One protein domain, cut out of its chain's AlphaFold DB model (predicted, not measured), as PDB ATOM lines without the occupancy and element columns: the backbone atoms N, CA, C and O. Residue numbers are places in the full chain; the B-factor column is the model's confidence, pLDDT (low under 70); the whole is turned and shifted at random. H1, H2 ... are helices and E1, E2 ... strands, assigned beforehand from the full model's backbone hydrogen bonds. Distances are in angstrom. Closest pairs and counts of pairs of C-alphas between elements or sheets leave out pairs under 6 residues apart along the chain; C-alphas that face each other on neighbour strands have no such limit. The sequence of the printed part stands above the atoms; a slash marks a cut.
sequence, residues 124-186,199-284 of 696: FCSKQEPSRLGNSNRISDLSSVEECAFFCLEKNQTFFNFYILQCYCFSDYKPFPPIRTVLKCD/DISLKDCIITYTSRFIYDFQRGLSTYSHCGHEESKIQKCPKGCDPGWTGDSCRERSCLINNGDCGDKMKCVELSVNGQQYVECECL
ATOM      1  N   PHE A 124      33.978  13.076 -61.525       76.38
ATOM      2  CA  PHE A 124      33.846  12.865 -62.953       76.38
ATOM      3  C   PHE A 124      34.666  11.666 -63.406       76.38
ATOM      4  O   PHE A 124      35.644  11.256 -62.782       76.38
ATOM      5  N   CYS A 125      34.247  11.103 -64.533       76.75
ATOM      6  CA  CYS A 125      34.886   9.954 -65.136       76.75
ATOM      7  C   CYS A 125      36.025  10.380 -66.074       76.75
ATOM      8  O   CYS A 125      35.818  11.118 -67.047       76.75
ATOM      9  N   SER A 126      37.228   9.869 -65.807       74.69
ATOM     10  CA  SER A 126      38.409  10.028 -66.649       74.69
ATOM     11  C   SER A 126      38.886   8.689 -67.208       74.69
ATOM     12  O   SER A 126      38.992   7.697 -66.495       74.69
ATOM     13  N   LYS A 127      39.240   8.665 -68.498       73.06
ATOM     14  CA  LYS A 127      39.894   7.516 -69.157       73.06
ATOM     15  C   LYS A 127      41.410   7.459 -68.920       73.06
ATOM     16  O   LYS A 127      42.114   6.695 -69.577       73.06
ATOM     17  N   GLN A 128      41.952   8.323 -68.066       70.12
ATOM     18  CA  GLN A 128      43.389   8.388 -67.834       70.12
ATOM     19  C   GLN A 128      43.859   7.173 -67.030       70.12
ATOM     20  O   GLN A 128      43.323   6.907 -65.966       70.12
ATOM     21  N   GLU A 129      44.895   6.464 -67.490       69.50
ATOM     22  CA  GLU A 129      45.530   5.434 -66.660       69.50
ATOM     23  C   GLU A 129      46.165   6.055 -65.400       69.50
ATOM     24  O   GLU A 129      46.836   7.093 -65.512       69.50
ATOM     25  N   PRO A 130      46.071   5.406 -64.220       64.62
ATOM     26  CA  PRO A 130      46.608   5.966 -62.980       64.62
ATOM     27  C   PRO A 130      48.132   6.163 -63.057       64.62
ATOM     28  O   PRO A 130      48.679   7.125 -62.524       64.62
ATOM     29  N   SER A 131      48.810   5.290 -63.809       61.59
ATOM     30  CA  SER A 131      50.252   5.313 -64.087       61.59
ATOM     31  C   SER A 131      50.737   6.630 -64.712       61.59
ATOM     32  O   SER A 131      51.897   7.008 -64.544       61.59
ATOM     33  N   ARG A 132      49.861   7.359 -65.416       66.31
ATOM     34  CA  ARG A 132      50.197   8.605 -66.126       66.31
ATOM     35  C   ARG A 132      49.977   9.870 -65.302       66.31
ATOM     36  O   ARG A 132      50.320  10.961 -65.777       66.31
ATOM     37  N   LEU A 133      49.405   9.755 -64.101       64.19
ATOM     38  CA  LEU A 133      49.145  10.917 -63.247       64.19
ATOM     39  C   LEU A 133      50.451  11.599 -62.813       64.19
ATOM     40  O   LEU A 133      50.493  12.823 -62.803       64.19
ATOM     41  N   GLY A 134      51.561  10.860 -62.683       56.81
ATOM     42  CA  GLY A 134      52.886  11.409 -62.352       56.81
ATOM     43  C   GLY A 134      52.944  11.962 -60.923       56.81
ATOM     44  O   GLY A 134      51.956  12.492 -60.443       56.81
ATOM     45  N   ASN A 135      54.080  11.803 -60.229       60.50
ATOM     46  CA  ASN A 135      54.319  12.245 -58.838       60.50
ATOM     47  C   ASN A 135      53.099  12.151 -57.895       60.50
ATOM     48  O   ASN A 135      52.890  13.025 -57.058       60.50
ATOM     49  N   SER A 136      52.263  11.119 -58.045       60.62
ATOM     50  CA  SER A 136      51.093  10.952 -57.196       60.62
ATOM     51  C   SER A 136      51.558  10.407 -55.858       60.62
ATOM     52  O   SER A 136      52.196   9.349 -55.819       60.62
ATOM     53  N   ASN A 137      51.203  11.087 -54.773       70.69
ATOM     54  CA  ASN A 137      51.352  10.513 -53.444       70.69
ATOM     55  C   ASN A 137      50.423   9.303 -53.369       70.69
ATOM     56  O   ASN A 137      49.206   9.448 -53.495       70.69
ATOM     57  N   ARG A 138      51.021   8.116 -53.249       73.06
ATOM     58  CA  ARG A 138      50.302   6.849 -53.169       73.06
ATOM     59  C   ARG A 138      50.306   6.376 -51.731       73.06
ATOM     60  O   ARG A 138      51.364   6.267 -51.118       73.06
ATOM     61  N   ILE A 139      49.127   6.027 -51.244       77.62
ATOM     62  CA  ILE A 139      48.962   5.301 -49.993       77.62
ATOM     63  C   ILE A 139      48.101   4.068 -50.263       77.62
ATOM     64  O   ILE A 139      47.137   4.113 -51.035       77.62
ATOM     65  N   SER A 140      48.536   2.951 -49.693       72.19
ATOM     66  CA  SER A 140      47.821   1.676 -49.704       72.19
ATOM     67  C   SER A 140      47.088   1.510 -48.372       72.19
ATOM     68  O   SER A 140      47.405   2.202 -47.408       72.19
ATOM     69  N   ASP A 141      46.152   0.565 -48.318       72.50
ATOM     70  CA  ASP A 141      45.444   0.162 -47.094       72.50
ATOM     71  C   ASP A 141      44.454   1.206 -46.549       72.50
ATOM     72  O   ASP A 141      44.069   1.142 -45.382       72.50
ATOM     73  N   LEU A 142      44.002   2.148 -47.387       71.06
ATOM     74  CA  LEU A 142      42.851   2.982 -47.042       71.06
ATOM     75  C   LEU A 142      41.562   2.208 -47.295       71.06
ATOM     76  O   LEU A 142      41.372   1.596 -48.349       71.06
ATOM     77  N   SER A 143      40.679   2.250 -46.308       72.06
ATOM     78  CA  SER A 143      39.442   1.481 -46.265       72.06
ATOM     79  C   SER A 143      38.276   2.184 -46.954       72.06
ATOM     80  O   SER A 143      37.265   1.545 -47.225       72.06
ATOM     81  N   SER A 144      38.399   3.481 -47.263       80.06
ATOM     82  CA  SER A 144      37.331   4.246 -47.909       80.06
ATOM     83  C   SER A 144      37.836   5.386 -48.800       80.06
ATOM     84  O   SER A 144      38.940   5.913 -48.645       80.06
ATOM     85  N   VAL A 145      36.972   5.806 -49.727       80.19
ATOM     86  CA  VAL A 145      37.160   6.998 -50.571       80.19
ATOM     87  C   VAL A 145      37.272   8.260 -49.697       80.19
ATOM     88  O   VAL A 145      38.017   9.176 -50.029       80.19
ATOM     89  N   GLU A 146      36.589   8.301 -48.551       80.62
ATOM     90  CA  GLU A 146      36.666   9.405 -47.592       80.62
ATOM     91  C   GLU A 146      38.046   9.508 -46.935       80.62
ATOM     92  O   GLU A 146      38.634  10.586 -46.896       80.62
ATOM     93  N   GLU A 147      38.603   8.385 -46.472       83.31
ATOM     94  CA  GLU A 147      39.971   8.355 -45.948       83.31
ATOM     95  C   GLU A 147      40.981   8.825 -47.003       83.31
ATOM     96  O   GLU A 147      41.930   9.540 -46.681       83.31
ATOM     97  N   CYS A 148      40.746   8.484 -48.275       85.88
ATOM     98  CA  CYS A 148      41.547   8.982 -49.389       85.88
ATOM     99  C   CYS A 148      41.392  10.496 -49.586       85.88
ATOM    100  O   CYS A 148      42.396  11.199 -49.709       85.88
ATOM    101  N   ALA A 149      40.165  11.019 -49.544       86.25
ATOM    102  CA  ALA A 149      39.907  12.454 -49.620       86.25
ATOM    103  C   ALA A 149      40.652  13.213 -48.517       86.25
ATOM    104  O   ALA A 149      41.318  14.216 -48.788       86.25
ATOM    105  N   PHE A 150      40.588  12.699 -47.289       85.44
ATOM    106  CA  PHE A 150      41.263  13.286 -46.141       85.44
ATOM    107  C   PHE A 150      42.784  13.255 -46.279       85.44
ATOM    108  O   PHE A 150      43.430  14.283 -46.074       85.44
ATOM    109  N   PHE A 151      43.347  12.126 -46.709       87.75
ATOM    110  CA  PHE A 151      44.779  12.008 -46.978       87.75
ATOM    111  C   PHE A 151      45.240  13.014 -48.032       87.75
ATOM    112  O   PHE A 151      46.230  13.724 -47.843       87.75
ATOM    113  N   CYS A 152      44.499  13.133 -49.132       88.75
ATOM    114  CA  CYS A 152      44.843  14.067 -50.195       88.75
ATOM    115  C   CYS A 152      44.703  15.527 -49.766       88.75
ATOM    116  O   CYS A 152      45.555  16.339 -50.131       88.75
ATOM    117  N   LEU A 153      43.687  15.865 -48.970       87.81
ATOM    118  CA  LEU A 153      43.522  17.212 -48.427       87.81
ATOM    119  C   LEU A 153      44.662  17.567 -47.463       87.81
ATOM    120  O   LEU A 153      45.218  18.660 -47.564       87.81
ATOM    121  N   GLU A 154      45.069  16.637 -46.594       87.25
ATOM    122  CA  GLU A 154      46.208  16.812 -45.682       87.25
ATOM    123  C   GLU A 154      47.532  16.981 -46.448       87.25
ATOM    124  O   GLU A 154      48.379  17.786 -46.071       87.25
ATOM    125  N   LYS A 155      47.683  16.307 -47.596       87.12
ATOM    126  CA  LYS A 155      48.798  16.502 -48.546       87.12
ATOM    127  C   LYS A 155      48.632  17.720 -49.464       87.12
ATOM    128  O   LYS A 155      49.391  17.869 -50.428       87.12
ATOM    129  N   ASN A 156      47.656  18.583 -49.188       88.25
ATOM    130  CA  ASN A 156      47.357  19.802 -49.936       88.25
ATOM    131  C   ASN A 156      47.076  19.567 -51.438       88.25
ATOM    132  O   ASN A 156      47.331  20.438 -52.268       88.25
ATOM    133  N   GLN A 157      46.542  18.401 -51.801       89.88
ATOM    134  CA  GLN A 157      46.187  18.037 -53.174       89.88
ATOM    135  C   GLN A 157      44.712  18.343 -53.439       89.88
ATOM    136  O   GLN A 157      43.883  18.146 -52.556       89.88
ATOM    137  N   THR A 158      44.380  18.820 -54.641       88.44
ATOM    138  CA  THR A 158      43.014  19.246 -55.021       88.44
ATOM    139  C   THR A 158      42.156  18.093 -55.536       88.44
ATOM    140  O   THR A 158      40.935  18.112 -55.382       88.44
ATOM    141  N   PHE A 159      42.786  17.078 -56.119       88.31
ATOM    142  CA  PHE A 159      42.107  15.937 -56.710       88.31
ATOM    143  C   PHE A 159      42.616  14.630 -56.140       88.31
ATOM    144  O   PHE A 159      43.770  14.520 -55.700       88.31
ATOM    145  N   PHE A 160      41.760  13.621 -56.224       88.75
ATOM    146  CA  PHE A 160      42.152  12.263 -55.929       88.75
ATOM    147  C   PHE A 160      41.374  11.226 -56.726       88.75
ATOM    148  O   PHE A 160      40.242  11.455 -57.145       88.75
ATOM    149  N   ASN A 161      41.987  10.057 -56.892       87.31
ATOM    150  CA  ASN A 161      41.326   8.854 -57.379       87.31
ATOM    151  C   ASN A 161      41.439   7.765 -56.314       87.31
ATOM    152  O   ASN A 161      42.502   7.608 -55.706       87.31
ATOM    153  N   PHE A 162      40.379   6.982 -56.145       82.12
ATOM    154  CA  PHE A 162      40.378   5.799 -55.291       82.12
ATOM    155  C   PHE A 162      40.134   4.559 -56.153       82.12
ATOM    156  O   PHE A 162      39.091   4.439 -56.792       82.12
ATOM    157  N   TYR A 163      41.117   3.663 -56.228       79.38
ATOM    158  CA  TYR A 163      41.069   2.481 -57.091       79.38
ATOM    159  C   TYR A 163      41.774   1.299 -56.424       79.38
ATOM    160  O   TYR A 163      42.943   1.412 -56.070       79.38
ATOM    161  N   ILE A 164      41.081   0.164 -56.261       78.19
ATOM    162  CA  ILE A 164      41.608  -1.058 -55.611       78.19
ATOM    163  C   ILE A 164      42.285  -0.727 -54.264       78.19
ATOM    164  O   ILE A 164      43.456  -1.040 -54.048       78.19
ATOM    165  N   LEU A 165      41.567  -0.023 -53.377       76.94
ATOM    166  CA  LEU A 165      42.058   0.395 -52.049       76.94
ATOM    167  C   LEU A 165      43.352   1.231 -52.082       76.94
ATOM    168  O   LEU A 165      44.094   1.308 -51.101       76.94
ATOM    169  N   GLN A 166      43.653   1.842 -53.228       83.00
ATOM    170  CA  GLN A 166      44.778   2.749 -53.396       83.00
ATOM    171  C   GLN A 166      44.260   4.141 -53.671       83.00
ATOM    172  O   GLN A 166      43.374   4.353 -54.502       83.00
ATOM    173  N   CYS A 167      44.877   5.087 -52.986       85.94
ATOM    174  CA  CYS A 167      44.587   6.491 -53.131       85.94
ATOM    175  C   CYS A 167      45.694   7.172 -53.924       85.94
ATOM    176  O   CYS A 167      46.881   6.982 -53.644       85.94
ATOM    177  N   TYR A 168      45.290   7.957 -54.917       88.75
ATOM    178  CA  TYR A 168      46.178   8.715 -55.785       88.75
ATOM    179  C   TYR A 168      45.822  10.188 -55.681       88.75
ATOM    180  O   TYR A 168      44.798  10.594 -56.219       88.75
ATOM    181  N   CYS A 169      46.668  10.983 -55.031       88.62
ATOM    182  CA  CYS A 169      46.445  12.420 -54.878       88.62
ATOM    183  C   CYS A 169      47.242  13.233 -55.900       88.62
ATOM    184  O   CYS A 169      48.407  12.916 -56.160       88.62
ATOM    185  N   PHE A 170      46.653  14.302 -56.436       89.25
ATOM    186  CA  PHE A 170      47.326  15.213 -57.364       89.25
ATOM    187  C   PHE A 170      46.715  16.626 -57.341       89.25
ATOM    188  O   PHE A 170      45.543  16.820 -57.021       89.25
ATOM    189  N   SER A 171      47.525  17.637 -57.662       87.88
ATOM    190  CA  SER A 171      47.118  19.053 -57.614       87.88
ATOM    191  C   SER A 171      46.528  19.539 -58.936       87.88
ATOM    192  O   SER A 171      45.537  20.270 -58.947       87.88
ATOM    193  N   ASP A 172      47.117  19.097 -60.049       83.00
ATOM    194  CA  ASP A 172      46.779  19.556 -61.392       83.00
ATOM    195  C   ASP A 172      46.184  18.427 -62.230       83.00
ATOM    196  O   ASP A 172      46.760  17.343 -62.352       83.00
ATOM    197  N   TYR A 173      45.064  18.715 -62.890       78.31
ATOM    198  CA  TYR A 173      44.492  17.817 -63.884       78.31
ATOM    199  C   TYR A 173      45.154  18.052 -65.250       78.31
ATOM    200  O   TYR A 173      45.146  19.167 -65.781       78.31
ATOM    201  N   LYS A 174      45.746  17.013 -65.850       79.19
ATOM    202  CA  LYS A 174      46.315  17.127 -67.203       79.19
ATOM    203  C   LYS A 174      45.181  17.145 -68.235       79.19
ATOM    204  O   LYS A 174      44.264  16.340 -68.103       79.19
ATOM    205  N   PRO A 175      45.238  18.004 -69.273       71.12
ATOM    206  CA  PRO A 175      44.166  18.085 -70.255       71.12
ATOM    207  C   PRO A 175      43.886  16.726 -70.903       71.12
ATOM    208  O   PRO A 175      44.757  16.147 -71.555       71.12
ATOM    209  N   PHE A 176      42.672  16.222 -70.713       70.56
ATOM    210  CA  PHE A 176      42.190  14.982 -71.310       70.56
ATOM    211  C   PHE A 176      40.668  15.050 -71.413       70.56
ATOM    212  O   PHE A 176      40.045  15.612 -70.511       70.56
ATOM    213  N   PRO A 177      40.039  14.508 -72.470       66.06
ATOM    214  CA  PRO A 177      38.588  14.532 -72.576       66.06
ATOM    215  C   PRO A 177      37.931  13.701 -71.459       66.06
ATOM    216  O   PRO A 177      38.063  12.474 -71.483       66.06
ATOM    217  N   PRO A 178      37.223  14.326 -70.490       67.38
ATOM    218  CA  PRO A 178      36.426  13.580 -69.536       67.38
ATOM    219  C   PRO A 178      35.199  13.021 -70.260       67.38
ATOM    220  O   PRO A 178      34.687  13.623 -71.212       67.38
ATOM    221  N   ILE A 179      34.717  11.866 -69.813       66.25
ATOM    222  CA  ILE A 179      33.455  11.315 -70.306       66.25
ATOM    223  C   ILE A 179      32.364  11.695 -69.321       66.25
ATOM    224  O   ILE A 179      32.501  11.488 -68.117       66.25
ATOM    225  N   ARG A 180      31.262  12.240 -69.845       59.44
ATOM    226  CA  ARG A 180      30.068  12.494 -69.045       59.44
ATOM    227  C   ARG A 180      29.449  11.183 -68.622       59.44
ATOM    228  O   ARG A 180      28.868  10.484 -69.446       59.44
ATOM    229  N   THR A 181      29.521  10.896 -67.336       55.41
ATOM    230  CA  THR A 181      28.868   9.730 -66.757       55.41
ATOM    231  C   THR A 181      28.140  10.190 -65.518       55.41
ATOM    232  O   THR A 181      28.758  10.710 -64.593       55.41
ATOM    233  N   VAL A 182      26.821  10.029 -65.502       56.06
ATOM    234  CA  VAL A 182      26.099  10.091 -64.236       56.06
ATOM    235  C   VAL A 182      26.470   8.808 -63.509       56.06
ATOM    236  O   VAL A 182      26.116   7.725 -63.977       56.06
ATOM    237  N   LEU A 183      27.236   8.930 -62.427       55.28
ATOM    238  CA  LEU A 183      27.428   7.833 -61.489       55.28
ATOM    239  C   LEU A 183      26.065   7.546 -60.866       55.28
ATOM    240  O   LEU A 183      25.600   8.272 -59.995       55.28
ATOM    241  N   LYS A 184      25.380   6.536 -61.400       56.22
ATOM    242  CA  LYS A 184      24.217   5.943 -60.755       56.22
ATOM    243  C   LYS A 184      24.735   4.821 -59.877       56.22
ATOM    244  O   LYS A 184      25.044   3.747 -60.383       56.22
ATOM    245  N   CYS A 185      24.887   5.094 -58.591       55.38
ATOM    246  CA  CYS A 185      25.186   4.067 -57.600       55.38
ATOM    247  C   CYS A 185      23.852   3.500 -57.093       55.38
ATOM    248  O   CYS A 185      23.530   3.597 -55.916       55.38
ATOM    249  N   ASP A 186      23.032   2.988 -58.017       48.34
ATOM    250  CA  ASP A 186      21.727   2.433 -57.671       48.34
ATOM    251  C   ASP A 186      21.951   1.043 -57.043       48.34
ATOM    252  O   ASP A 186      22.371   0.108 -57.719       48.34
ATOM    253  N   ASP A 199      28.524   0.144 -59.803       46.41
ATOM    254  CA  ASP A 199      28.773  -0.610 -61.037       46.41
ATOM    255  C   ASP A 199      28.906   0.397 -62.185       46.41
ATOM    256  O   ASP A 199      27.954   0.792 -62.865       46.41
ATOM    257  N   ILE A 200      30.124   0.907 -62.345       53.28
ATOM    258  CA  ILE A 200      30.492   1.723 -63.483       53.28
ATOM    259  C   ILE A 200      30.479   0.761 -64.671       53.28
ATOM    260  O   ILE A 200      31.478   0.112 -64.972       53.28
ATOM    261  N   SER A 201      29.372   0.713 -65.411       47.56
ATOM    262  CA  SER A 201      29.260  -0.031 -66.682       47.56
ATOM    263  C   SER A 201      30.275   0.397 -67.769       47.56
ATOM    264  O   SER A 201      30.212  -0.049 -68.914       47.56
ATOM    265  N   LEU A 202      31.253   1.239 -67.427       56.66
ATOM    266  CA  LEU A 202      32.358   1.690 -68.257       56.66
ATOM    267  C   LEU A 202      33.645   1.067 -67.721       56.66
ATOM    268  O   LEU A 202      34.341   1.663 -66.903       56.66
ATOM    269  N   LYS A 203      33.980  -0.119 -68.238       61.59
ATOM    270  CA  LYS A 203      35.190  -0.898 -67.905       61.59
ATOM    271  C   LYS A 203      36.531  -0.146 -68.048       61.59
ATOM    272  O   LYS A 203      37.548  -0.674 -67.624       61.59
ATOM    273  N   ASP A 204      36.526   1.083 -68.569       71.75
ATOM    274  CA  ASP A 204      37.718   1.877 -68.890       71.75
ATOM    275  C   ASP A 204      37.732   3.260 -68.210       71.75
ATOM    276  O   ASP A 204      38.239   4.225 -68.787       71.75
ATOM    277  N   CYS A 205      37.123   3.409 -67.029       75.69
ATOM    278  CA  CYS A 205      37.048   4.702 -66.355       75.69
ATOM    279  C   CYS A 205      37.564   4.702 -64.912       75.69
ATOM    280  O   CYS A 205      37.232   3.830 -64.116       75.69
ATOM    281  N   ILE A 206      38.318   5.748 -64.572       79.44
ATOM    282  CA  ILE A 206      38.686   6.122 -63.210       79.44
ATOM    283  C   ILE A 206      37.814   7.291 -62.773       79.44
ATOM    284  O   ILE A 206      37.759   8.319 -63.454       79.44
ATOM    285  N   ILE A 207      37.159   7.146 -61.623       81.31
ATOM    286  CA  ILE A 207      36.467   8.262 -60.987       81.31
ATOM    287  C   ILE A 207      37.512   9.170 -60.342       81.31
ATOM    288  O   ILE A 207      38.288   8.732 -59.488       81.31
ATOM    289  N   THR A 208      37.505  10.432 -60.751       84.56
ATOM    290  CA  THR A 208      38.255  11.504 -60.108       84.56
ATOM    291  C   THR A 208      37.327  12.321 -59.240       84.56
ATOM    292  O   THR A 208      36.269  12.755 -59.690       84.56
ATOM    293  N   TYR A 209      37.759  12.550 -58.009       84.94
ATOM    294  CA  TYR A 209      37.080  13.350 -57.007       84.94
ATOM    295  C   TYR A 209      37.876  14.618 -56.728       84.94
ATOM    296  O   TYR A 209      39.101  14.663 -56.874       84.94
ATOM    297  N   THR A 210      37.174  15.638 -56.262       84.81
ATOM    298  CA  THR A 210      37.770  16.833 -55.670       84.81
ATOM    299  C   THR A 210      37.859  16.667 -54.149       84.81
ATOM    300  O   THR A 210      36.913  16.228 -53.497       84.81
ATOM    301  N   SER A 211      39.005  16.992 -53.550       83.19
ATOM    302  CA  SER A 211      39.232  16.795 -52.107       83.19
ATOM    303  C   SER A 211      38.637  17.906 -51.235       83.19
ATOM    304  O   SER A 211      38.351  17.668 -50.068       83.19
ATOM    305  N   ARG A 212      38.460  19.118 -51.779       82.31
ATOM    306  CA  ARG A 212      38.275  20.355 -50.991       82.31
ATOM    307  C   ARG A 212      36.832  20.810 -50.779       82.31
ATOM    308  O   ARG A 212      36.595  21.639 -49.909       82.31
ATOM    309  N   PHE A 213      35.870  20.338 -51.571       73.56
ATOM    310  CA  PHE A 213      34.533  20.955 -51.584       73.56
ATOM    311  C   PHE A 213      33.585  20.364 -50.547       73.56
ATOM    312  O   PHE A 213      32.875  21.107 -49.873       73.56
ATOM    313  N   ILE A 214      33.635  19.047 -50.354       71.31
ATOM    314  CA  ILE A 214      32.782  18.353 -49.378       71.31
ATOM    315  C   ILE A 214      33.511  18.142 -48.058       71.31
ATOM    316  O   ILE A 214      32.925  18.284 -46.987       71.31
ATOM    317  N   TYR A 215      34.804  17.836 -48.130       67.69
ATOM    318  CA  TYR A 215      35.597  17.485 -46.964       67.69
ATOM    319  C   TYR A 215      36.293  18.726 -46.421       67.69
ATOM    320  O   TYR A 215      37.146  19.324 -47.068       67.69
ATOM    321  N   ASP A 216      35.913  19.112 -45.212       69.06
ATOM    322  CA  ASP A 216      36.712  19.960 -44.339       69.06
ATOM    323  C   ASP A 216      36.734  19.266 -42.976       69.06
ATOM    324  O   ASP A 216      35.711  18.753 -42.516       69.06
ATOM    325  N   PHE A 217      37.919  19.132 -42.389       66.94
ATOM    326  CA  PHE A 217      38.094  18.398 -41.143       66.94
ATOM    327  C   PHE A 217      38.837  19.229 -40.115       66.94
ATOM    328  O   PHE A 217      39.959  19.693 -40.332       66.94
ATOM    329  N   GLN A 218      38.221  19.349 -38.947       66.19
ATOM    330  CA  GLN A 218      38.830  19.881 -37.733       66.19
ATOM    331  C   GLN A 218      39.207  18.736 -36.790       66.19
ATOM    332  O   GLN A 218      38.908  18.747 -35.602       66.19
ATOM    333  N   ARG A 219      39.811  17.672 -37.332       65.88
ATOM    334  CA  ARG A 219      40.192  16.503 -36.533       65.88
ATOM    335  C   ARG A 219      41.653  16.603 -36.116       65.88
ATOM    336  O   ARG A 219      42.528  16.808 -36.950       65.88
ATOM    337  N   GLY A 220      41.905  16.356 -34.832       70.12
ATOM    338  CA  GLY A 220      43.252  16.259 -34.255       70.12
ATOM    339  C   GLY A 220      44.012  14.989 -34.621       70.12
ATOM    340  O   GLY A 220      45.149  14.815 -34.189       70.12
ATOM    341  N   LEU A 221      43.379  14.112 -35.404       85.25
ATOM    342  CA  LEU A 221      43.956  12.881 -35.915       85.25
ATOM    343  C   LEU A 221      44.274  13.031 -37.399       85.25
ATOM    344  O   LEU A 221      43.370  13.155 -38.225       85.25
ATOM    345  N   SER A 222      45.560  12.949 -37.724       88.06
ATOM    346  CA  SER A 222      46.049  12.804 -39.093       88.06
ATOM    347  C   SER A 222      45.535  11.512 -39.731       88.06
ATOM    348  O   SER A 222      45.268  10.513 -39.052       88.06
ATOM    349  N   THR A 223      45.432  11.493 -41.053       85.50
ATOM    350  CA  THR A 223      45.135  10.280 -41.833       85.50
ATOM    351  C   THR A 223      46.320   9.341 -42.010       85.50
ATOM    352  O   THR A 223      46.127   8.160 -42.295       85.50
ATOM    353  N   TYR A 224      47.540   9.827 -41.802       86.75
ATOM    354  CA  TYR A 224      48.772   9.053 -41.923       86.75
ATOM    355  C   TYR A 224      49.730   9.345 -40.767       86.75
ATOM    356  O   TYR A 224      49.642  10.358 -40.081       86.75
ATOM    357  N   SER A 225      50.658   8.433 -40.521       89.56
ATOM    358  CA  SER A 225      51.625   8.604 -39.438       89.56
ATOM    359  C   SER A 225      52.716   9.600 -39.828       89.56
ATOM    360  O   SER A 225      53.325   9.457 -40.894       89.56
ATOM    361  N   HIS A 226      52.995  10.562 -38.949       90.44
ATOM    362  CA  HIS A 226      54.084  11.538 -39.067       90.44
ATOM    363  C   HIS A 226      55.341  11.001 -38.370       90.44
ATOM    364  O   HIS A 226      55.726  11.439 -37.283       90.44
ATOM    365  N   CYS A 227      55.905   9.930 -38.941       88.75
ATOM    366  CA  CYS A 227      57.116   9.290 -38.435       88.75
ATOM    367  C   CYS A 227      58.364   9.949 -39.046       88.75
ATOM    368  O   CYS A 227      58.477  10.018 -40.271       88.75
ATOM    369  N   GLY A 228      59.367  10.266 -38.219       76.31
ATOM    370  CA  GLY A 228      60.645  10.845 -38.657       76.31
ATOM    371  C   GLY A 228      61.250  10.190 -39.909       76.31
ATOM    372  O   GLY A 228      61.833   9.103 -39.831       76.31
ATOM    373  N   HIS A 229      61.144  10.897 -41.043       70.50
ATOM    374  CA  HIS A 229      61.644  10.561 -42.391       70.50
ATOM    375  C   HIS A 229      60.982   9.385 -43.138       70.50
ATOM    376  O   HIS A 229      61.447   9.028 -44.222       70.50
ATOM    377  N   GLU A 230      59.907   8.795 -42.618       67.88
ATOM    378  CA  GLU A 230      59.130   7.759 -43.312       67.88
ATOM    379  C   GLU A 230      57.649   8.152 -43.329       67.88
ATOM    380  O   GLU A 230      56.863   7.754 -42.473       67.88
ATOM    381  N   GLU A 231      57.251   8.920 -44.342       64.12
ATOM    382  CA  GLU A 231      55.836   9.058 -44.677       64.12
ATOM    383  C   GLU A 231      55.345   7.704 -45.204       64.12
ATOM    384  O   GLU A 231      56.044   7.136 -46.042       64.12
ATOM    385  N   SER A 232      54.175   7.206 -44.759       60.22
ATOM    386  CA  SER A 232      53.248   6.319 -45.521       60.22
ATOM    387  C   SER A 232      52.691   5.046 -44.851       60.22
ATOM    388  O   SER A 232      52.089   4.237 -45.557       60.22
ATOM    389  N   LYS A 233      52.779   4.826 -43.529       62.34
ATOM    390  CA  LYS A 233      52.098   3.657 -42.915       62.34
ATOM    391  C   LYS A 233      51.248   4.011 -41.709       62.34
ATOM    392  O   LYS A 233      51.737   4.665 -40.800       62.34
ATOM    393  N   ILE A 234      50.023   3.482 -41.647       64.69
ATOM    394  CA  ILE A 234      49.181   3.435 -40.434       64.69
ATOM    395  C   ILE A 234      49.765   2.373 -39.479       64.69
ATOM    396  O   ILE A 234      49.166   1.338 -39.200       64.69
ATOM    397  N   GLN A 235      51.015   2.552 -39.062       74.38
ATOM    398  CA  GLN A 235      51.748   1.643 -38.184       74.38
ATOM    399  C   GLN A 235      52.499   2.452 -37.128       74.38
ATOM    400  O   GLN A 235      52.635   3.667 -37.242       74.38
ATOM    401  N   LYS A 236      52.975   1.768 -36.083       83.19
ATOM    402  CA  LYS A 236      53.759   2.407 -35.024       83.19
ATOM    403  C   LYS A 236      55.028   3.047 -35.591       83.19
ATOM    404  O   LYS A 236      55.676   2.436 -36.440       83.19
ATOM    405  N   CYS A 237      55.416   4.211 -35.071       87.69
ATOM    406  CA  CYS A 237      56.640   4.910 -35.470       87.69
ATOM    407  C   CYS A 237      57.811   4.545 -34.534       87.69
ATOM    408  O   CYS A 237      57.975   5.166 -33.483       87.69
ATOM    409  N   PRO A 238      58.675   3.568 -34.876       85.62
ATOM    410  CA  PRO A 238      59.741   3.115 -33.975       85.62
ATOM    411  C   PRO A 238      60.812   4.181 -33.704       85.62
ATOM    412  O   PRO A 238      61.532   4.085 -32.713       85.62
ATOM    413  N   LYS A 239      60.940   5.179 -34.587       87.94
ATOM    414  CA  LYS A 239      61.908   6.280 -34.478       87.94
ATOM    415  C   LYS A 239      61.337   7.520 -33.769       87.94
ATOM    416  O   LYS A 239      62.054   8.505 -33.639       87.94
ATOM    417  N   GLY A 240      60.091   7.460 -33.297       90.94
ATOM    418  CA  GLY A 240      59.375   8.604 -32.732       90.94
ATOM    419  C   GLY A 240      58.641   9.441 -33.783       90.94
ATOM    420  O   GLY A 240      58.667   9.129 -34.977       90.94
ATOM    421  N   CYS A 241      57.963  10.478 -33.296       93.00
ATOM    422  CA  CYS A 241      57.117  11.367 -34.087       93.00
ATOM    423  C   CYS A 241      57.875  12.596 -34.583       93.00
ATOM    424  O   CYS A 241      58.811  13.061 -33.926       93.00
ATOM    425  N   ASP A 242      57.431  13.141 -35.711       92.75
ATOM    426  CA  ASP A 242      57.846  14.467 -36.156       92.75
ATOM    427  C   ASP A 242      57.423  15.549 -35.138       92.75
ATOM    428  O   ASP A 242      56.438  15.375 -34.410       92.75
ATOM    429  N   PRO A 243      58.151  16.681 -35.045       92.12
ATOM    430  CA  PRO A 243      57.825  17.745 -34.100       92.12
ATOM    431  C   PRO A 243      56.396  18.275 -34.278       92.12
ATOM    432  O   PRO A 243      56.048  18.799 -35.333       92.12
ATOM    433  N   GLY A 244      55.597  18.200 -33.213       92.31
ATOM    434  CA  GLY A 244      54.178  18.578 -33.219       92.31
ATOM    435  C   GLY A 244      53.214  17.401 -33.275       92.31
ATOM    436  O   GLY A 244      52.010  17.602 -33.127       92.31
ATOM    437  N   TRP A 245      53.732  16.179 -33.376       93.50
ATOM    438  CA  TRP A 245      52.952  14.948 -33.376       93.50
ATOM    439  C   TRP A 245      53.299  14.059 -32.172       93.50
ATOM    440  O   TRP A 245      54.397  14.125 -31.617       93.50
ATOM    441  N   THR A 246      52.344  13.238 -31.738       94.00
ATOM    442  CA  THR A 246      52.432  12.359 -30.567       94.00
ATOM    443  C   THR A 246      51.619  11.069 -30.760       94.00
ATOM    444  O   THR A 246      50.954  10.859 -31.780       94.00
ATOM    445  N   GLY A 247      51.694  10.182 -29.768       92.00
ATOM    446  CA  GLY A 247      51.042   8.876 -29.754       92.00
ATOM    447  C   GLY A 247      51.840   7.794 -30.485       92.00
ATOM    448  O   GLY A 247      52.744   8.068 -31.271       92.00
ATOM    449  N   ASP A 248      51.482   6.530 -30.246       89.69
ATOM    450  CA  ASP A 248      52.183   5.359 -30.803       89.69
ATOM    451  C   ASP A 248      52.258   5.369 -32.339       89.69
ATOM    452  O   ASP A 248      53.196   4.825 -32.927       89.69
ATOM    453  N   SER A 249      51.248   5.960 -32.982       90.50
ATOM    454  CA  SER A 249      51.140   6.084 -34.439       90.50
ATOM    455  C   SER A 249      51.543   7.460 -34.972       90.50
ATOM    456  O   SER A 249      51.499   7.657 -36.176       90.50
ATOM    457  N   CYS A 250      51.917   8.423 -34.122       92.75
ATOM    458  CA  CYS A 250      52.243   9.792 -34.545       92.75
ATOM    459  C   CYS A 250      51.166  10.431 -35.430       92.75
ATOM    460  O   CYS A 250      51.459  11.096 -36.423       92.75
ATOM    461  N   ARG A 251      49.901  10.165 -35.093       91.06
ATOM    462  CA  ARG A 251      48.725  10.730 -35.768       91.06
ATOM    463  C   ARG A 251      48.035  11.788 -34.926       91.06
ATOM    464  O   ARG A 251      47.228  12.534 -35.463       91.06
ATOM    465  N   GLU A 252      48.316  11.835 -33.631       92.00
ATOM    466  CA  GLU A 252      47.744  12.806 -32.705       92.00
ATOM    467  C   GLU A 252      48.630  14.048 -32.697       92.00
ATOM    468  O   GLU A 252      49.854  13.931 -32.630       92.00
ATOM    469  N   ARG A 253      48.044  15.241 -32.775       93.06
ATOM    470  CA  ARG A 253      48.807  16.488 -32.625       93.06
ATOM    471  C   ARG A 253      49.149  16.733 -31.155       93.06
ATOM    472  O   ARG A 253      48.373  16.407 -30.264       93.06
ATOM    473  N   SER A 254      50.303  17.344 -30.908       93.19
ATOM    474  CA  SER A 254      50.706  17.850 -29.595       93.19
ATOM    475  C   SER A 254      50.910  19.356 -29.675       93.19
ATOM    476  O   SER A 254      51.919  19.814 -30.207       93.19
ATOM    477  N   CYS A 255      49.985  20.141 -29.117       91.69
ATOM    478  CA  CYS A 255      50.087  21.602 -29.182       91.69
ATOM    479  C   CYS A 255      51.295  22.161 -28.415       91.69
ATOM    480  O   CYS A 255      51.789  23.239 -28.742       91.69
ATOM    481  N   LEU A 256      51.804  21.411 -27.433       89.56
ATOM    482  CA  LEU A 256      52.977  21.773 -26.630       89.56
ATOM    483  C   LEU A 256      54.291  21.744 -27.423       89.56
ATOM    484  O   LEU A 256      55.271  22.364 -27.015       89.56
ATOM    485  N   ILE A 257      54.336  21.013 -28.537       89.31
ATOM    486  CA  ILE A 257      55.536  20.841 -29.359       89.31
ATOM    487  C   ILE A 257      55.253  21.460 -30.722       89.31
ATOM    488  O   ILE A 257      54.267  21.120 -31.355       89.31
ATOM    489  N   ASN A 258      56.114  22.366 -31.194       89.12
ATOM    490  CA  ASN A 258      56.029  22.931 -32.550       89.12
ATOM    491  C   ASN A 258      54.611  23.401 -32.963       89.12
ATOM    492  O   ASN A 258      54.202  23.208 -34.106       89.12
ATOM    493  N   ASN A 259      53.830  23.964 -32.028       89.12
ATOM    494  CA  ASN A 259      52.451  24.402 -32.280       89.12
ATOM    495  C   ASN A 259      51.600  23.309 -32.963       89.12
ATOM    496  O   ASN A 259      50.867  23.589 -33.911       89.12
ATOM    497  N   GLY A 260      51.784  22.049 -32.555       91.44
ATOM    498  CA  GLY A 260      51.107  20.890 -33.123       91.44
ATOM    499  C   GLY A 260      51.228  20.755 -34.634       91.44
ATOM    500  O   GLY A 260      50.318  20.190 -35.215       91.44
ATOM    501  N   ASP A 261      52.268  21.310 -35.267       90.88
ATOM    502  CA  ASP A 261      52.447  21.387 -36.726       90.88
ATOM    503  C   ASP A 261      51.300  22.114 -37.467       90.88
ATOM    504  O   ASP A 261      50.893  21.752 -38.572       90.88
ATOM    505  N   CYS A 262      50.723  23.143 -36.840       89.69
ATOM    506  CA  CYS A 262      49.692  23.996 -37.446       89.69
ATOM    507  C   CYS A 262      50.264  25.112 -38.345       89.69
ATOM    508  O   CYS A 262      49.515  25.915 -38.902       89.69
ATOM    509  N   GLY A 263      51.588  25.180 -38.500       88.06
ATOM    510  CA  GLY A 263      52.265  26.242 -39.240       88.06
ATOM    511  C   GLY A 263      52.306  27.577 -38.490       88.06
ATOM    512  O   GLY A 263      52.153  27.643 -37.269       88.06
ATOM    513  N   ASP A 264      52.557  28.654 -39.235       81.38
ATOM    514  CA  ASP A 264      52.834  29.994 -38.712       81.38
ATOM    515  C   ASP A 264      51.600  30.906 -38.627       81.38
ATOM    516  O   ASP A 264      51.635  31.911 -37.915       81.38
ATOM    517  N   LYS A 265      50.522  30.567 -39.344       85.19
ATOM    518  CA  LYS A 265      49.281  31.360 -39.449       85.19
ATOM    519  C   LYS A 265      48.127  30.857 -38.586       85.19
ATOM    520  O   LYS A 265      47.139  31.572 -38.440       85.19
ATOM    521  N   MET A 266      48.237  29.645 -38.056       89.56
ATOM    522  CA  MET A 266      47.233  29.018 -37.200       89.56
ATOM    523  C   MET A 266      47.840  28.694 -35.844       89.56
ATOM    524  O   MET A 266      49.058  28.583 -35.697       89.56
ATOM    525  N   LYS A 267      46.984  28.513 -34.849       88.62
ATOM    526  CA  LYS A 267      47.360  28.091 -33.507       88.62
ATOM    527  C   LYS A 267      46.803  26.698 -33.242       88.62
ATOM    528  O   LYS A 267      45.661  26.421 -33.577       88.62
ATOM    529  N   CYS A 268      47.597  25.833 -32.631       91.50
ATOM    530  CA  CYS A 268      47.105  24.568 -32.111       91.50
ATOM    531  C   CYS A 268      46.389  24.803 -30.783       91.50
ATOM    532  O   CYS A 268      46.948  25.424 -29.871       91.50
ATOM    533  N   VAL A 269      45.166  24.297 -30.670       90.94
ATOM    534  CA  VAL A 269      44.389  24.322 -29.431       90.94
ATOM    535  C   VAL A 269      43.838  22.950 -29.093       90.94
ATOM    536  O   VAL A 269      43.479  22.171 -29.974       90.94
ATOM    537  N   GLU A 270      43.767  22.680 -27.793       92.06
ATOM    538  CA  GLU A 270      43.132  21.498 -27.225       92.06
ATOM    539  C   GLU A 270      41.821  21.943 -26.563       92.06
ATOM    540  O   GLU A 270      41.818  22.813 -25.691       92.06
ATOM    541  N   LEU A 271      40.696  21.388 -27.008       91.94
ATOM    542  CA  LEU A 271      39.342  21.776 -26.607       91.94
ATOM    543  C   LEU A 271      38.523  20.534 -26.244       91.94
ATOM    544  O   LEU A 271      38.912  19.414 -26.569       91.94
ATOM    545  N   SER A 272      37.372  20.707 -25.586       91.56
ATOM    546  CA  SER A 272      36.423  19.608 -25.386       91.56
ATOM    547  C   SER A 272      35.073  19.898 -26.025       91.56
ATOM    548  O   SER A 272      34.433  20.894 -25.699       91.56
ATOM    549  N   VAL A 273      34.628  19.003 -26.907       90.75
ATOM    550  CA  VAL A 273      33.319  19.064 -27.568       90.75
ATOM    551  C   VAL A 273      32.571  17.780 -27.237       90.75
ATOM    552  O   VAL A 273      33.109  16.683 -27.382       90.75
ATOM    553  N   ASN A 274      31.337  17.898 -26.736       91.00
ATOM    554  CA  ASN A 274      30.509  16.750 -26.340       91.00
ATOM    555  C   ASN A 274      31.221  15.769 -25.383       91.00
ATOM    556  O   ASN A 274      31.011  14.560 -25.440       91.00
ATOM    557  N   GLY A 275      32.091  16.291 -24.511       89.00
ATOM    558  CA  GLY A 275      32.842  15.500 -23.534       89.00
ATOM    559  C   GLY A 275      34.046  14.731 -24.092       89.00
ATOM    560  O   GLY A 275      34.687  14.010 -23.332       89.00
ATOM    561  N   GLN A 276      34.385  14.880 -25.378       88.38
ATOM    562  CA  GLN A 276      35.629  14.355 -25.951       88.38
ATOM    563  C   GLN A 276      36.651  15.469 -26.147       88.38
ATOM    564  O   GLN A 276      36.272  16.618 -26.365       88.38
ATOM    565  N   GLN A 277      37.937  15.143 -26.021       87.94
ATOM    566  CA  GLN A 277      39.023  16.077 -26.310       87.94
ATOM    567  C   GLN A 277      39.289  16.129 -27.817       87.94
ATOM    568  O   GLN A 277      39.366  15.093 -28.475       87.94
ATOM    569  N   TYR A 278      39.445  17.339 -28.336       86.00
ATOM    570  CA  TYR A 278      39.770  17.643 -29.723       86.00
ATOM    571  C   TYR A 278      41.036  18.479 -29.756       86.00
ATOM    572  O   TYR A 278      41.220  19.366 -28.928       86.00
ATOM    573  N   VAL A 279      41.883  18.202 -30.739       90.69
ATOM    574  CA  VAL A 279      43.025  19.050 -31.065       90.69
ATOM    575  C   VAL A 279      42.779  19.624 -32.448       90.69
ATOM    576  O   VAL A 279      42.497  18.870 -33.377       90.69
ATOM    577  N   GLU A 280      42.858  20.935 -32.613       91.19
ATOM    578  CA  GLU A 280      42.616  21.572 -33.907       91.19
ATOM    579  C   GLU A 280      43.579  22.730 -34.164       91.19
ATOM    580  O   GLU A 280      44.107  23.352 -33.242       91.19
ATOM    581  N   CYS A 281      43.817  22.994 -35.448       91.56
ATOM    582  CA  CYS A 281      44.530  24.177 -35.901       91.56
ATOM    583  C   CYS A 281      43.507  25.283 -36.152       91.56
ATOM    584  O   CYS A 281      42.809  25.270 -37.170       91.56
ATOM    585  N   GLU A 282      43.404  26.224 -35.222       90.50
ATOM    586  CA  GLU A 282      42.492  27.355 -35.326       90.50
ATOM    587  C   GLU A 282      43.160  28.549 -36.010       90.50
ATOM    588  O   GLU A 282      44.339  28.854 -35.807       90.50
ATOM    589  N   CYS A 283      42.380  29.257 -36.821       90.69
ATOM    590  CA  CYS A 283      42.745  30.601 -37.230       90.69
ATOM    591  C   CYS A 283      42.571  31.569 -36.059       90.69
ATOM    592  O   CYS A 283      41.822  31.317 -35.119       90.69
ATOM    593  N   LEU A 284      43.270  32.696 -36.132       83.88
ATOM    594  CA  LEU A 284      43.179  33.738 -35.116       83.88
ATOM    595  C   LEU A 284      41.760  34.270 -34.979       83.88
ATOM    596  O   LEU A 284      40.968  34.222 -35.920       83.88
TER     597      LEU A 284
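This is residues 124 to 186 and 199 to 284 of the 696 residues of the protein "WSC domain-containing protein" of Helobdella robusta (UniProt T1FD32). With little regular structure, 52 of 149 printed residues in named elements, the model has two lobes: a strongly twisted sheet with H1 over one face, two layers, and the E6 and E7 hairpin with H2 and looped link residues. Order is E1 E2 H1 E3 E4 E5 H2 E6 E7, class mixed; the larger sheet, E1 E5 E3 E4 E2, is antiparallel. It is only just compact, close to loose, radius of gyration of the C-alphas 17.4 A, spans 50 by 33 by 28 A.

E3, residues 159 to 163, and E4, residues 166 to 170, form a hairpin, N 161 to O 168 2.9 A. H1, residues 145 to 154, lies over both, height over the sheet 7.7 A; its O i to N i+4 pairs are each within hydrogen-bond range.

E1, residues 124 to 126, begins at C-alpha (33.846, 12.865, -62.953). E7, residues 276 to 283, 21.0 A long, ends at C-alpha (42.745, 30.601, -37.230).

Residues 187 to 198 are cut out, a gap of 8.4 A between C-alphas 186 and 199. E5 to H2 is a long link. Confidence is under 70 in 33 residues.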